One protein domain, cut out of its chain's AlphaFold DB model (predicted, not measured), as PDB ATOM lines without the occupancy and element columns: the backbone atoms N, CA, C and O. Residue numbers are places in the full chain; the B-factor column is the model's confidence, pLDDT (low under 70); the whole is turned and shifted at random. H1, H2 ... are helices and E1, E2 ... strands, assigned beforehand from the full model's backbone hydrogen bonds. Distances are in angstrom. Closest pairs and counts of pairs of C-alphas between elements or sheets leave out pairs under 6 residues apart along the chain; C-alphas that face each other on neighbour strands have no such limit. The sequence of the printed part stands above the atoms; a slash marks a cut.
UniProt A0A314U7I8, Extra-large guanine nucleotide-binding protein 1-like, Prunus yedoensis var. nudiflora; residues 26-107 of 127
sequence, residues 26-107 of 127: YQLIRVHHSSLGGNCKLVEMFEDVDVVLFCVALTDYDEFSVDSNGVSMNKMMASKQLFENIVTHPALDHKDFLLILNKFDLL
ATOM      1  N   TYR A  26      12.421 -35.972 -43.971       84.94
ATOM      2  CA  TYR A  26      12.093 -34.615 -43.546       84.94
ATOM      3  C   TYR A  26      13.317 -33.961 -42.916       84.94
ATOM      4  O   TYR A  26      14.025 -34.587 -42.125       84.94
ATOM      5  N   GLN A  27      13.538 -32.687 -43.229       87.81
ATOM      6  CA  GLN A  27      14.559 -31.868 -42.594       87.81
ATOM      7  C   GLN A  27      13.894 -30.663 -41.937       87.81
ATOM      8  O   GLN A  27      13.196 -29.896 -42.590       87.81
ATOM      9  N   LEU A  28      14.131 -30.492 -40.637       90.25
ATOM     10  CA  LEU A  28      13.675 -29.319 -39.903       90.25
ATOM     11  C   LEU A  28      14.834 -28.339 -39.743       90.25
ATOM     12  O   LEU A  28      15.872 -28.679 -39.172       90.25
ATOM     13  N   ILE A  29      14.633 -27.113 -40.212       88.12
ATOM     14  CA  ILE A  29      15.587 -26.018 -40.062       88.12
ATOM     15  C   ILE A  29      14.987 -25.012 -39.085       88.12
ATOM     16  O   ILE A  29      13.903 -24.480 -39.309       88.12
ATOM     17  N   ARG A  30      15.686 -24.757 -37.974       88.25
ATOM     18  CA  ARG A  30      15.272 -23.750 -36.994       88.25
ATOM     19  C   ARG A  30      15.980 -22.433 -37.278       88.25
ATOM     20  O   ARG A  30      17.204 -22.373 -37.232       88.25
ATOM     21  N   VAL A  31      15.197 -21.378 -37.471       86.12
ATOM     22  CA  VAL A  31      15.682 -20.008 -37.677       86.12
ATOM     23  C   VAL A  31      15.183 -19.136 -36.530       86.12
ATOM     24  O   VAL A  31      14.037 -19.258 -36.102       86.12
ATOM     25  N   HIS A  32      16.045 -18.279 -35.986       83.94
ATOM     26  CA  HIS A  32      15.656 -17.341 -34.933       83.94
ATOM     27  C   HIS A  32      15.251 -15.994 -35.545       83.94
ATOM     28  O   HIS A  32      15.872 -15.546 -36.509       83.94
ATOM     29  N   HIS A  33      14.265 -15.298 -34.975       74.56
ATOM     30  CA  HIS A  33      13.796 -14.013 -35.515       74.56
ATOM     31  C   HIS A  33      14.925 -12.970 -35.619       74.56
ATOM     32  O   HIS A  33      15.009 -12.249 -36.607       74.56
ATOM     33  N   SER A  34      15.864 -12.946 -34.663       75.81
ATOM     34  CA  SER A  34      17.025 -12.040 -34.715       75.81
ATOM     35  C   SER A  34      18.053 -12.400 -35.795       75.81
ATOM     36  O   SER A  34      18.890 -11.572 -36.141       75.81
ATOM     37  N   SER A  35      18.005 -13.625 -36.329       70.06
ATOM     38  CA  SER A  35      18.916 -14.087 -37.383       70.06
ATOM     39  C   SER A  35      18.423 -13.764 -38.792       70.06
ATOM     40  O   SER A  35      19.205 -13.836 -39.731       70.06
ATOM     41  N   LEU A  36      17.160 -13.352 -38.948       65.88
ATOM     42  CA  LEU A  36      16.556 -13.102 -40.259       65.88
ATOM     43  C   LEU A  36      17.158 -11.877 -40.982       65.88
ATOM     44  O   LEU A  36      17.041 -11.756 -42.202       65.88
ATOM     45  N   GLY A  37      17.858 -11.004 -40.243       62.25
ATOM     46  CA  GLY A  37      18.442  -9.765 -40.758       62.25
ATOM     47  C   GLY A  37      17.378  -8.706 -41.075       62.25
ATOM     48  O   GLY A  37      16.201  -9.009 -41.267       62.25
ATOM     49  N   GLY A  38      17.768  -7.431 -41.108       60.56
ATOM     50  CA  GLY A  38      16.834  -6.356 -41.451       60.56
ATOM     51  C   GLY A  38      16.462  -6.426 -42.928       60.56
ATOM     52  O   GLY A  38      17.344  -6.124 -43.723       60.56
ATOM     53  N   ASN A  39      15.186  -6.749 -43.221       63.25
ATOM     54  CA  ASN A  39      14.527  -7.053 -44.514       63.25
ATOM     55  C   ASN A  39      14.394  -8.544 -44.906       63.25
ATOM     56  O   ASN A  39      14.019  -8.841 -46.034       63.25
ATOM     57  N   CYS A  40      14.673  -9.471 -43.995       71.06
ATOM     58  CA  CYS A  40      14.490 -10.903 -44.220       71.06
ATOM     59  C   CYS A  40      15.366 -11.569 -45.303       71.06
ATOM     60  O   CYS A  40      14.980 -12.620 -45.804       71.06
ATOM     61  N   LYS A  41      16.569 -11.055 -45.618       72.06
ATOM     62  CA  LYS A  41      17.458 -11.664 -46.649       72.06
ATOM     63  C   LYS A  41      17.736 -13.145 -46.440       72.06
ATOM     64  O   LYS A  41      17.953 -13.869 -47.397       72.06
ATOM     65  N   LEU A  42      17.769 -13.602 -45.187       73.25
ATOM     66  CA  LEU A  42      18.072 -15.003 -44.896       73.25
ATOM     67  C   LEU A  42      16.964 -15.940 -45.419       73.25
ATOM     68  O   LEU A  42      17.231 -17.110 -45.664       73.25
ATOM     69  N   VAL A  43      15.757 -15.418 -45.678       79.19
ATOM     70  CA  VAL A  43      14.660 -16.156 -46.326       79.19
ATOM     71  C   VAL A  43      15.023 -16.606 -47.744       79.19
ATOM     72  O   VAL A  43      14.614 -17.691 -48.143       79.19
ATOM     73  N   GLU A  44      15.851 -15.849 -48.470       79.69
ATOM     74  CA  GLU A  44      16.340 -16.227 -49.809       79.69
ATOM     75  C   GLU A  44      17.162 -17.527 -49.784       79.69
ATOM     76  O   GLU A  44      17.270 -18.223 -50.784       79.69
ATOM     77  N   MET A  45      17.716 -17.913 -48.630       81.69
ATOM     78  CA  MET A  45      18.449 -19.175 -48.492       81.69
ATOM     79  C   MET A  45      17.534 -20.400 -48.335       81.69
ATOM     80  O   MET A  45      18.037 -21.520 -48.245       81.69
ATOM     81  N   PHE A  46      16.212 -20.204 -48.259       82.31
ATOM     82  CA  PHE A  46      15.223 -21.251 -47.984       82.31
ATOM     83  C   PHE A  46      14.254 -21.503 -49.148       82.31
ATOM     84  O   PHE A  46      13.170 -22.026 -48.924       82.31
ATOM     85  N   GLU A  47      14.632 -21.189 -50.388       79.44
ATOM     86  CA  GLU A  47      13.788 -21.433 -51.574       79.44
ATOM     87  C   GLU A  47      13.395 -22.915 -51.756       79.44
ATOM     88  O   GLU A  47      12.328 -23.214 -52.290       79.44
ATOM     89  N   ASP A  48      14.203 -23.852 -51.253       83.94
ATOM     90  CA  ASP A  48      13.976 -25.299 -51.375       83.94
ATOM     91  C   ASP A  48      13.111 -25.905 -50.252       83.94
ATOM     92  O   ASP A  48      12.961 -27.124 -50.179       83.94
ATOM     93  N   VAL A  49      12.543 -25.101 -49.346       89.12
ATOM     94  CA  VAL A  49      11.642 -25.639 -48.308       89.12
ATOM     95  C   VAL A  49      10.259 -25.926 -48.884       89.12
ATOM     96  O   VAL A  49       9.783 -25.188 -49.741       89.12
ATOM     97  N   ASP A  50       9.589 -26.965 -48.389       88.81
ATOM     98  CA  ASP A  50       8.201 -27.264 -48.769       88.81
ATOM     99  C   ASP A  50       7.196 -26.507 -47.887       88.81
ATOM    100  O   ASP A  50       6.203 -25.967 -48.372       88.81
ATOM    101  N   VAL A  51       7.479 -26.441 -46.579       91.25
ATOM    102  CA  VAL A  51       6.572 -25.879 -45.570       91.25
ATOM    103  C   VAL A  51       7.329 -24.959 -44.617       91.25
ATOM    104  O   VAL A  51       8.358 -25.335 -44.049       91.25
ATOM    105  N   VAL A  52       6.777 -23.773 -44.376       91.75
ATOM    106  CA  VAL A  52       7.254 -22.818 -43.377       91.75
ATOM    107  C   VAL A  52       6.391 -22.919 -42.123       91.75
ATOM    108  O   VAL A  52       5.187 -22.672 -42.151       91.75
ATOM    109  N   LEU A  53       7.022 -23.255 -40.997       94.44
ATOM    110  CA  LEU A  53       6.371 -23.273 -39.689       94.44
ATOM    111  C   LEU A  53       6.661 -21.956 -38.971       94.44
ATOM    112  O   LEU A  53       7.810 -21.674 -38.624       94.44
ATOM    113  N   PHE A  54       5.620 -21.171 -38.713       94.00
ATOM    114  CA  PHE A  54       5.732 -19.923 -37.969       94.00
ATOM    115  C   PHE A  54       5.062 -20.063 -36.604       94.00
ATOM    116  O   PHE A  54       3.857 -20.279 -36.518       94.00
ATOM    117  N   CYS A  55       5.840 -19.946 -35.527       94.25
ATOM    118  CA  CYS A  55       5.339 -20.106 -34.163       94.25
ATOM    119  C   CYS A  55       5.167 -18.752 -33.473       94.25
ATOM    120  O   CYS A  55       6.123 -17.982 -33.374       94.25
ATOM    121  N   VAL A  56       3.984 -18.520 -32.909       94.31
ATOM    122  CA  VAL A  56       3.647 -17.336 -32.111       94.31
ATOM    123  C   VAL A  56       3.274 -17.781 -30.707       94.31
ATOM    124  O   VAL A  56       2.475 -18.696 -30.542       94.31
ATOM    125  N   ALA A  57       3.850 -17.152 -29.688       94.62
ATOM    126  CA  ALA A  57       3.424 -17.360 -28.312       94.62
ATOM    127  C   ALA A  57       2.161 -16.536 -28.041       94.62
ATOM    128  O   ALA A  57       2.174 -15.316 -28.162       94.62
ATOM    129  N   LEU A  58       1.071 -17.195 -27.656       94.94
ATOM    130  CA  LEU A  58      -0.186 -16.520 -27.347       94.94
ATOM    131  C   LEU A  58      -0.077 -15.601 -26.132       94.94
ATOM    132  O   LEU A  58      -0.741 -14.574 -26.099       94.94
ATOM    133  N   THR A  59       0.811 -15.920 -25.191       95.06
ATOM    134  CA  THR A  59       1.113 -15.094 -24.012       95.06
ATOM    135  C   THR A  59       1.696 -13.725 -24.352       95.06
ATOM    136  O   THR A  59       1.697 -12.855 -23.494       95.06
ATOM    137  N   ASP A  60       2.180 -13.516 -25.581       94.69
ATOM    138  CA  ASP A  60       2.825 -12.270 -26.003       94.69
ATOM    139  C   ASP A  60       1.814 -11.130 -26.264       94.69
ATOM    140  O   ASP A  60       2.216 -10.028 -26.645       94.69
ATOM    141  N   TYR A  61       0.507 -11.382 -26.105       93.44
ATOM    142  CA  TYR A  61      -0.570 -10.435 -26.425       93.44
ATOM    143  C   TYR A  61      -0.517  -9.137 -25.609       93.44
ATOM    144  O   TYR A  61      -0.932  -8.093 -26.102       93.44
ATOM    145  N   ASP A  62       0.025  -9.176 -24.399       91.81
ATOM    146  CA  ASP A  62       0.200  -8.045 -23.479       91.81
ATOM    147  C   ASP A  62       1.679  -7.805 -23.120       91.81
ATOM    148  O   ASP A  62       2.001  -6.885 -22.369       91.81
ATOM    149  N   GLU A  63       2.599  -8.602 -23.667       93.19
ATOM    150  CA  GLU A  63       4.029  -8.396 -23.489       93.19
ATOM    151  C   GLU A  63       4.562  -7.353 -24.476       93.19
ATOM    152  O   GLU A  63       4.216  -7.331 -25.660       93.19
ATOM    153  N   PHE A  64       5.488  -6.516 -24.010       93.56
ATOM    154  CA  PHE A  64       6.139  -5.496 -24.829       93.56
ATOM    155  C   PHE A  64       7.649  -5.722 -24.890       93.56
ATOM    156  O   PHE A  64       8.280  -6.188 -23.940       93.56
ATOM    157  N   SER A  65       8.235  -5.387 -26.034       88.25
ATOM    158  CA  SER A  65       9.676  -5.286 -26.236       88.25
ATOM    159  C   SER A  65      10.042  -3.846 -26.559       88.25
ATOM    160  O   SER A  65       9.320  -3.181 -27.298       88.25
ATOM    161  N   VAL A  66      11.170  -3.384 -26.033       89.06
ATOM    162  CA  VAL A  66      11.726  -2.068 -26.353       89.06
ATOM    163  C   VAL A  66      12.841  -2.256 -27.374       89.06
ATOM    164  O   VAL A  66      13.743  -3.067 -27.154       89.06
ATOM    165  N   ASP A  67      12.760  -1.549 -28.498       82.19
ATOM    166  CA  ASP A  67      13.801  -1.575 -29.524       82.19
ATOM    167  C   ASP A  67      15.039  -0.739 -29.125       82.19
ATOM    168  O   ASP A  67      15.090  -0.108 -28.067       82.19
ATOM    169  N   SER A  68      16.066  -0.712 -29.982       79.69
ATOM    170  CA  SER A  68      17.285   0.084 -29.748       79.69
ATOM    171  C   SER A  68      17.037   1.592 -29.656       79.69
ATOM    172  O   SER A  68      17.900   2.325 -29.175       79.69
ATOM    173  N   ASN A  69      15.881   2.058 -30.125       85.31
ATOM    174  CA  ASN A  69      15.497   3.461 -30.183       85.31
ATOM    175  C   ASN A  69      14.595   3.845 -28.998       85.31
ATOM    176  O   ASN A  69      14.133   4.984 -28.925       85.31
ATOM    177  N   GLY A  70      14.357   2.918 -28.062       87.44
ATOM    178  CA  GLY A  70      13.503   3.138 -26.900       87.44
ATOM    179  C   GLY A  70      12.006   3.052 -27.207       87.44
ATOM    180  O   GLY A  70      11.194   3.396 -26.349       87.44
ATOM    181  N   VAL A  71      11.619   2.607 -28.405       89.38
ATOM    182  CA  VAL A  71      10.218   2.472 -28.802       89.38
ATOM    183  C   VAL A  71       9.688   1.140 -28.286       89.38
ATOM    184  O   VAL A  71      10.207   0.072 -28.609       89.38
ATOM    185  N   SER A  72       8.645   1.209 -27.459       91.25
ATOM    186  CA  SER A  72       7.926   0.031 -26.980       91.25
ATOM    187  C   SER A  72       6.985  -0.482 -28.066       91.25
ATOM    188  O   SER A  72       6.168   0.271 -28.599       91.25
ATOM    189  N   MET A  73       7.078  -1.770 -28.373       92.81
ATOM    190  CA  MET A  73       6.201  -2.459 -29.306       92.81
ATOM    191  C   MET A  73       5.680  -3.740 -28.667       92.81
ATOM    192  O   MET A  73       6.432  -4.498 -28.054       92.81
ATOM    193  N   ASN A  74       4.384  -3.991 -28.825       94.12
ATOM    194  CA  ASN A  74       3.777  -5.242 -28.398       94.12
ATOM    195  C   ASN A  74       4.398  -6.426 -29.162       94.12
ATOM    196  O   ASN A  74       4.513  -6.383 -30.393       94.12
ATOM    197  N   LYS A  75       4.788  -7.482 -28.443       93.88
ATOM    198  CA  LYS A  75       5.502  -8.631 -29.014       93.88
ATOM    199  C   LYS A  75       4.649  -9.405 -30.017       93.88
ATOM    200  O   LYS A  75       5.153  -9.775 -31.079       93.88
ATOM    201  N   MET A  76       3.357  -9.590 -29.745       94.19
ATOM    202  CA  MET A  76       2.441 -10.223 -30.698       94.19
ATOM    203  C   MET A  76       2.299  -9.392 -31.981       94.19
ATOM    204  O   MET A  76       2.316  -9.948 -33.078       94.19
ATOM    205  N   MET A  77       2.235  -8.061 -31.874       92.88
ATOM    206  CA  MET A  77       2.207  -7.180 -33.049       92.88
ATOM    207  C   MET A  77       3.513  -7.233 -33.848       92.88
ATOM    208  O   MET A  77       3.471  -7.253 -35.078       92.88
ATOM    209  N   ALA A  78       4.665  -7.305 -33.178       91.19
ATOM    210  CA  ALA A  78       5.957  -7.491 -33.839       91.19
ATOM    211  C   ALA A  78       6.019  -8.830 -34.592       91.19
ATOM    212  O   ALA A  78       6.454  -8.886 -35.740       91.19
ATOM    213  N   SER A  79       5.517  -9.903 -33.973       92.44
ATOM    214  CA  SER A  79       5.415 -11.225 -34.593       92.44
ATOM    215  C   SER A  79       4.492 -11.222 -35.816       92.44
ATOM    216  O   SER A  79       4.851 -11.772 -36.856       92.44
ATOM    217  N   LYS A  80       3.349 -10.528 -35.736       92.44
ATOM    218  CA  LYS A  80       2.431 -10.340 -36.867       92.44
ATOM    219  C   LYS A  80       3.116  -9.640 -38.043       92.44
ATOM    220  O   LYS A  80       3.052 -10.148 -39.157       92.44
ATOM    221  N   GLN A  81       3.789  -8.514 -37.803       91.38
ATOM    222  CA  GLN A  81       4.508  -7.792 -38.861       91.38
ATOM    223  C   GLN A  81       5.612  -8.652 -39.488       91.38
ATOM    224  O   GLN A  81       5.811  -8.636 -40.701       91.38
ATOM    225  N   LEU A  82       6.320  -9.436 -38.674       91.00
ATOM    226  CA  LEU A  82       7.321 -10.374 -39.168       91.00
ATOM    227  C   LEU A  82       6.697 -11.453 -40.060       91.00
ATOM    228  O   LEU A  82       7.227 -11.734 -41.130       91.00
ATOM    229  N   PHE A  83       5.570 -12.030 -39.646       92.06
ATOM    230  CA  PHE A  83       4.848 -13.017 -40.441       92.06
ATOM    231  C   PHE A  83       4.386 -12.436 -41.781       92.06
ATOM    232  O   PHE A  83       4.603 -13.064 -42.812       92.06
ATOM    233  N   GLU A  84       3.827 -11.221 -41.778       91.75
ATOM    234  CA  GLU A  84       3.422 -10.509 -42.996       91.75
ATOM    235  C   GLU A  84       4.603 -10.313 -43.957       91.75
ATOM    236  O   GLU A  84       4.472 -10.571 -45.152       91.75
ATOM    237  N   ASN A  85       5.779  -9.944 -43.444       89.44
ATOM    238  CA  ASN A  85       6.989  -9.793 -44.259       89.44
ATOM    239  C   ASN A  85       7.494 -11.124 -44.838       89.44
ATOM    240  O   ASN A  85       8.050 -11.137 -45.931       89.44
ATOM    241  N   ILE A  86       7.332 -12.233 -44.112       89.50
ATOM    242  CA  ILE A  86       7.776 -13.560 -44.561       89.50
ATOM    243  C   ILE A  86       6.808 -14.120 -45.607       89.50
ATOM    244  O   ILE A  86       7.248 -14.562 -46.662       89.50
ATOM    245  N   VAL A  87       5.497 -14.082 -45.349       89.75
ATOM    246  CA  VAL A  87       4.488 -14.658 -46.257       89.75
ATOM    247  C   VAL A  87       4.379 -13.895 -47.579       89.75
ATOM    248  O   VAL A  87       3.977 -14.456 -48.589       89.75
ATOM    249  N   THR A  88       4.756 -12.614 -47.587       90.19
ATOM    250  CA  THR A  88       4.792 -11.787 -48.806       90.19
ATOM    251  C   THR A  88       6.136 -11.851 -49.537       90.19
ATOM    252  O   THR A  88       6.291 -11.223 -50.586       90.19
ATOM    253  N   HIS A  89       7.119 -12.589 -49.010       89.31
ATOM    254  CA  HIS A  89       8.457 -12.645 -49.587       89.31
ATOM    255  C   HIS A  89       8.479 -13.490 -50.876       89.31
ATOM    256  O   HIS A  89       8.086 -14.655 -50.830       89.31
ATOM    257  N   PRO A  90       9.020 -12.986 -52.005       87.81
ATOM    258  CA  PRO A  90       9.031 -13.714 -53.281       87.81
ATOM    259  C   PRO A  90       9.719 -15.087 -53.231       87.81
ATOM    260  O   PRO A  90       9.286 -16.015 -53.901       87.81
ATOM    261  N   ALA A  91      10.765 -15.238 -52.411       85.75
ATOM    262  CA  ALA A  91      11.466 -16.519 -52.230       85.75
ATOM    263  C   ALA A  91      10.598 -17.627 -51.593       85.75
ATOM    264  O   ALA A  91      10.971 -18.797 -51.626       85.75
ATOM    265  N   LEU A  92       9.456 -17.266 -50.998       86.00
ATOM    266  CA  LEU A  92       8.487 -18.200 -50.425       86.00
ATOM    267  C   LEU A  92       7.179 -18.244 -51.227       86.00
ATOM    268  O   LEU A  92       6.159 -18.718 -50.720       86.00
ATOM    269  N   ASP A  93       7.201 -17.771 -52.474       85.31
ATOM    270  CA  ASP A  93       6.054 -17.910 -53.360       85.31
ATOM    271  C   ASP A  93       5.724 -19.397 -53.561       85.31
ATOM    272  O   ASP A  93       6.607 -20.251 -53.674       85.31
ATOM    273  N   HIS A  94       4.431 -19.713 -53.546       85.94
ATOM    274  CA  HIS A  94       3.908 -21.082 -53.621       85.94
ATOM    275  C   HIS A  94       4.367 -22.056 -52.515       85.94
ATOM    276  O   HIS A  94       4.240 -23.269 -52.696       85.94
ATOM    277  N   LYS A  95       4.878 -21.569 -51.376       90.62
ATOM    278  CA  LYS A  95       5.191 -22.417 -50.214       90.62
ATOM    279  C   LYS A  95       3.997 -22.563 -49.283       90.62
ATOM    280  O   LYS A  95       3.197 -21.640 -49.132       90.62
ATOM    281  N   ASP A  96       3.907 -23.712 -48.618       92.06
ATOM    282  CA  ASP A  96       2.882 -23.933 -47.606       92.06
ATOM    283  C   ASP A  96       3.280 -23.263 -46.289       92.06
ATOM    284  O   ASP A  96       4.425 -23.340 -45.840       92.06
ATOM    285  N   PHE A  97       2.312 -22.631 -45.630       93.44
ATOM    286  CA  PHE A  97       2.515 -21.981 -44.341       93.44
ATOM    287  C   PHE A  97       1.678 -22.657 -43.266       93.44
ATOM    288  O   PHE A  97       0.464 -22.806 -43.398       93.44
ATOM    289  N   LEU A  98       2.328 -23.001 -42.156       95.19
ATOM    290  CA  LEU A  98       1.669 -23.480 -40.951       95.19
ATOM    291  C   LEU A  98       1.925 -22.503 -39.802       95.19
ATOM    292  O   LEU A  98       3.043 -22.389 -39.298       95.19
ATOM    293  N   LEU A  99       0.866 -21.816 -39.376       94.88
ATOM    294  CA  LEU A  99       0.886 -20.948 -38.204       94.88
ATOM    295  C   LEU A  99       0.587 -21.767 -36.946       94.88
ATOM    296  O   LEU A  99      -0.468 -22.388 -36.833       94.88
ATOM    297  N   ILE A 100       1.505 -21.739 -35.985       95.94
ATOM    298  CA  ILE A 100       1.374 -22.428 -34.702       95.94
ATOM    299  C   ILE A 100       1.183 -21.383 -33.609       95.94
ATOM    300  O   ILE A 100       2.082 -20.596 -33.316       95.94
ATOM    301  N   LEU A 101       0.013 -21.413 -32.978       95.38
ATOM    302  CA  LEU A 101      -0.305 -20.606 -31.806       95.38
ATOM    303  C   LEU A 101       0.060 -21.407 -30.550       95.38
ATOM    304  O   LEU A 101      -0.650 -22.325 -30.151       95.38
ATOM    305  N   ASN A 102       1.225 -21.109 -29.986       94.62
ATOM    306  CA  ASN A 102       1.832 -21.837 -28.877       94.62
ATOM    307  C   ASN A 102       1.501 -21.195 -27.517       94.62
ATOM    308  O   ASN A 102       1.120 -20.027 -27.461       94.62
ATOM    309  N   LYS A 103       1.748 -21.926 -26.420       94.69
ATOM    310  CA  LYS A 103       1.516 -21.491 -25.028       94.69
ATOM    311  C   LYS A 103       0.046 -21.174 -24.716       94.69
ATOM    312  O   LYS A 103      -0.253 -20.198 -24.032       94.69
ATOM    313  N   PHE A 104      -0.869 -21.954 -25.281       94.69
ATOM    314  CA  PHE A 104      -2.300 -21.791 -25.028       94.69
ATOM    315  C   PHE A 104      -2.654 -22.055 -23.557       94.69
ATOM    316  O   PHE A 104      -3.407 -21.294 -22.969       94.69
ATOM    317  N   ASP A 105      -2.021 -23.058 -22.953       93.81
ATOM    318  CA  ASP A 105      -2.098 -23.386 -21.527       93.81
ATOM    319  C   ASP A 105      -1.780 -22.181 -20.628       93.81
ATOM    320  O   ASP A 105      -2.535 -21.856 -19.717       93.81
ATOM    321  N   LEU A 106      -0.701 -21.458 -20.938       94.88
ATOM    322  CA  LEU A 106      -0.310 -20.263 -20.185       94.88
ATOM    323  C   LEU A 106      -1.213 -19.059 -20.479       94.88
ATOM    324  O   LEU A 106      -1.336 -18.166 -19.645       94.88
ATOM    325  N   LEU A 107      -1.825 -19.000 -21.667       94.31
ATOM    326  CA  LEU A 107      -2.831 -17.982 -21.963       94.31
ATOM    327  C   LEU A 107      -4.087 -18.205 -21.106       94.31
ATOM    328  O   LEU A 107      -4.606 -17.231 -20.569       94.31
TER     329      LEU A 107
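AT A GLANCE: This is residues 26 to 107 of the 127 residues of the protein "Extra-large guanine nucleotide-binding protein 1-like" of Prunus yedoensis var. nudiflora (UniProt A0A314U7I8). Two long parallel strands, E1 and E4, lie side by side as a narrow ribbon, and the long helix H3 packs on it, mainly on E1. A small hairpin, E2 and E3, joins the first end of H3, near the short helix H2, while H1 lies near the last end of H3. The 82 printed residues hold, in order, H1 E1 H2 E2 E3 H3 E4 H4, a mixed class of four named helices and four named strands in two two-stranded sheets, one parallel and one antiparallel. The whole is only just compact, close to loose, with a radius of gyration of the C-alphas of 13.7 A and spans of 35 by 33 by 18 A.

HOW THE PARTS SIT: E1, residues 51 to 57, and E4, residues 96 to 102, are parallel at 20 degrees, with N 54 and O 98 2.9 A apart. H3, residues 75 to 87, comes closest to E1 at the C-alphas of Val 56 and Ser 79, 6.8 A. H2, residues 58 to 61, touches residues 75 to 77 of H3, closest at the C-alphas of Asp 60 and Met 76, 5.1 A. H4, residues 104 to 107, touches H2, closest at the C-alphas of Thr 59 and Leu 107, 5.3 A. E2, residues 64 to 66, and E3, residues 72 to 74, form an antiparallel hairpin with N 65 and O 73 2.8 A apart. H1, residues 41 to 46, is close to but not clearly touching H3, with the C-alphas of Val 43 and Ile 86 7.6 A apart. Every O i to N i+4 pair is within hydrogen-bond range in H3; in H1 0 of 2 are, beside 3 of 3 O i to N i+3 pairs, and H2 and H4 are too short for an i+4 pair.

IN THESE COORDINATES: E1 spans 19.5 A, E4 18.9 A, H3 18.3 A and H1 9.9 A from first to last C-alpha. H1 begins at C-alpha 41 (17.458, -11.664, -46.649), and H4 ends at C-alpha 107 (-2.831, -17.982, -21.963).

THE WHOLE: The C-alphas of Tyr 26 and Gly 70 are the two farthest apart, 41.3 A. The printed part has no cut, and no link is long. Residues 26 to 40 hold no named element; pLDDT is under 70 at residues 36 to 39.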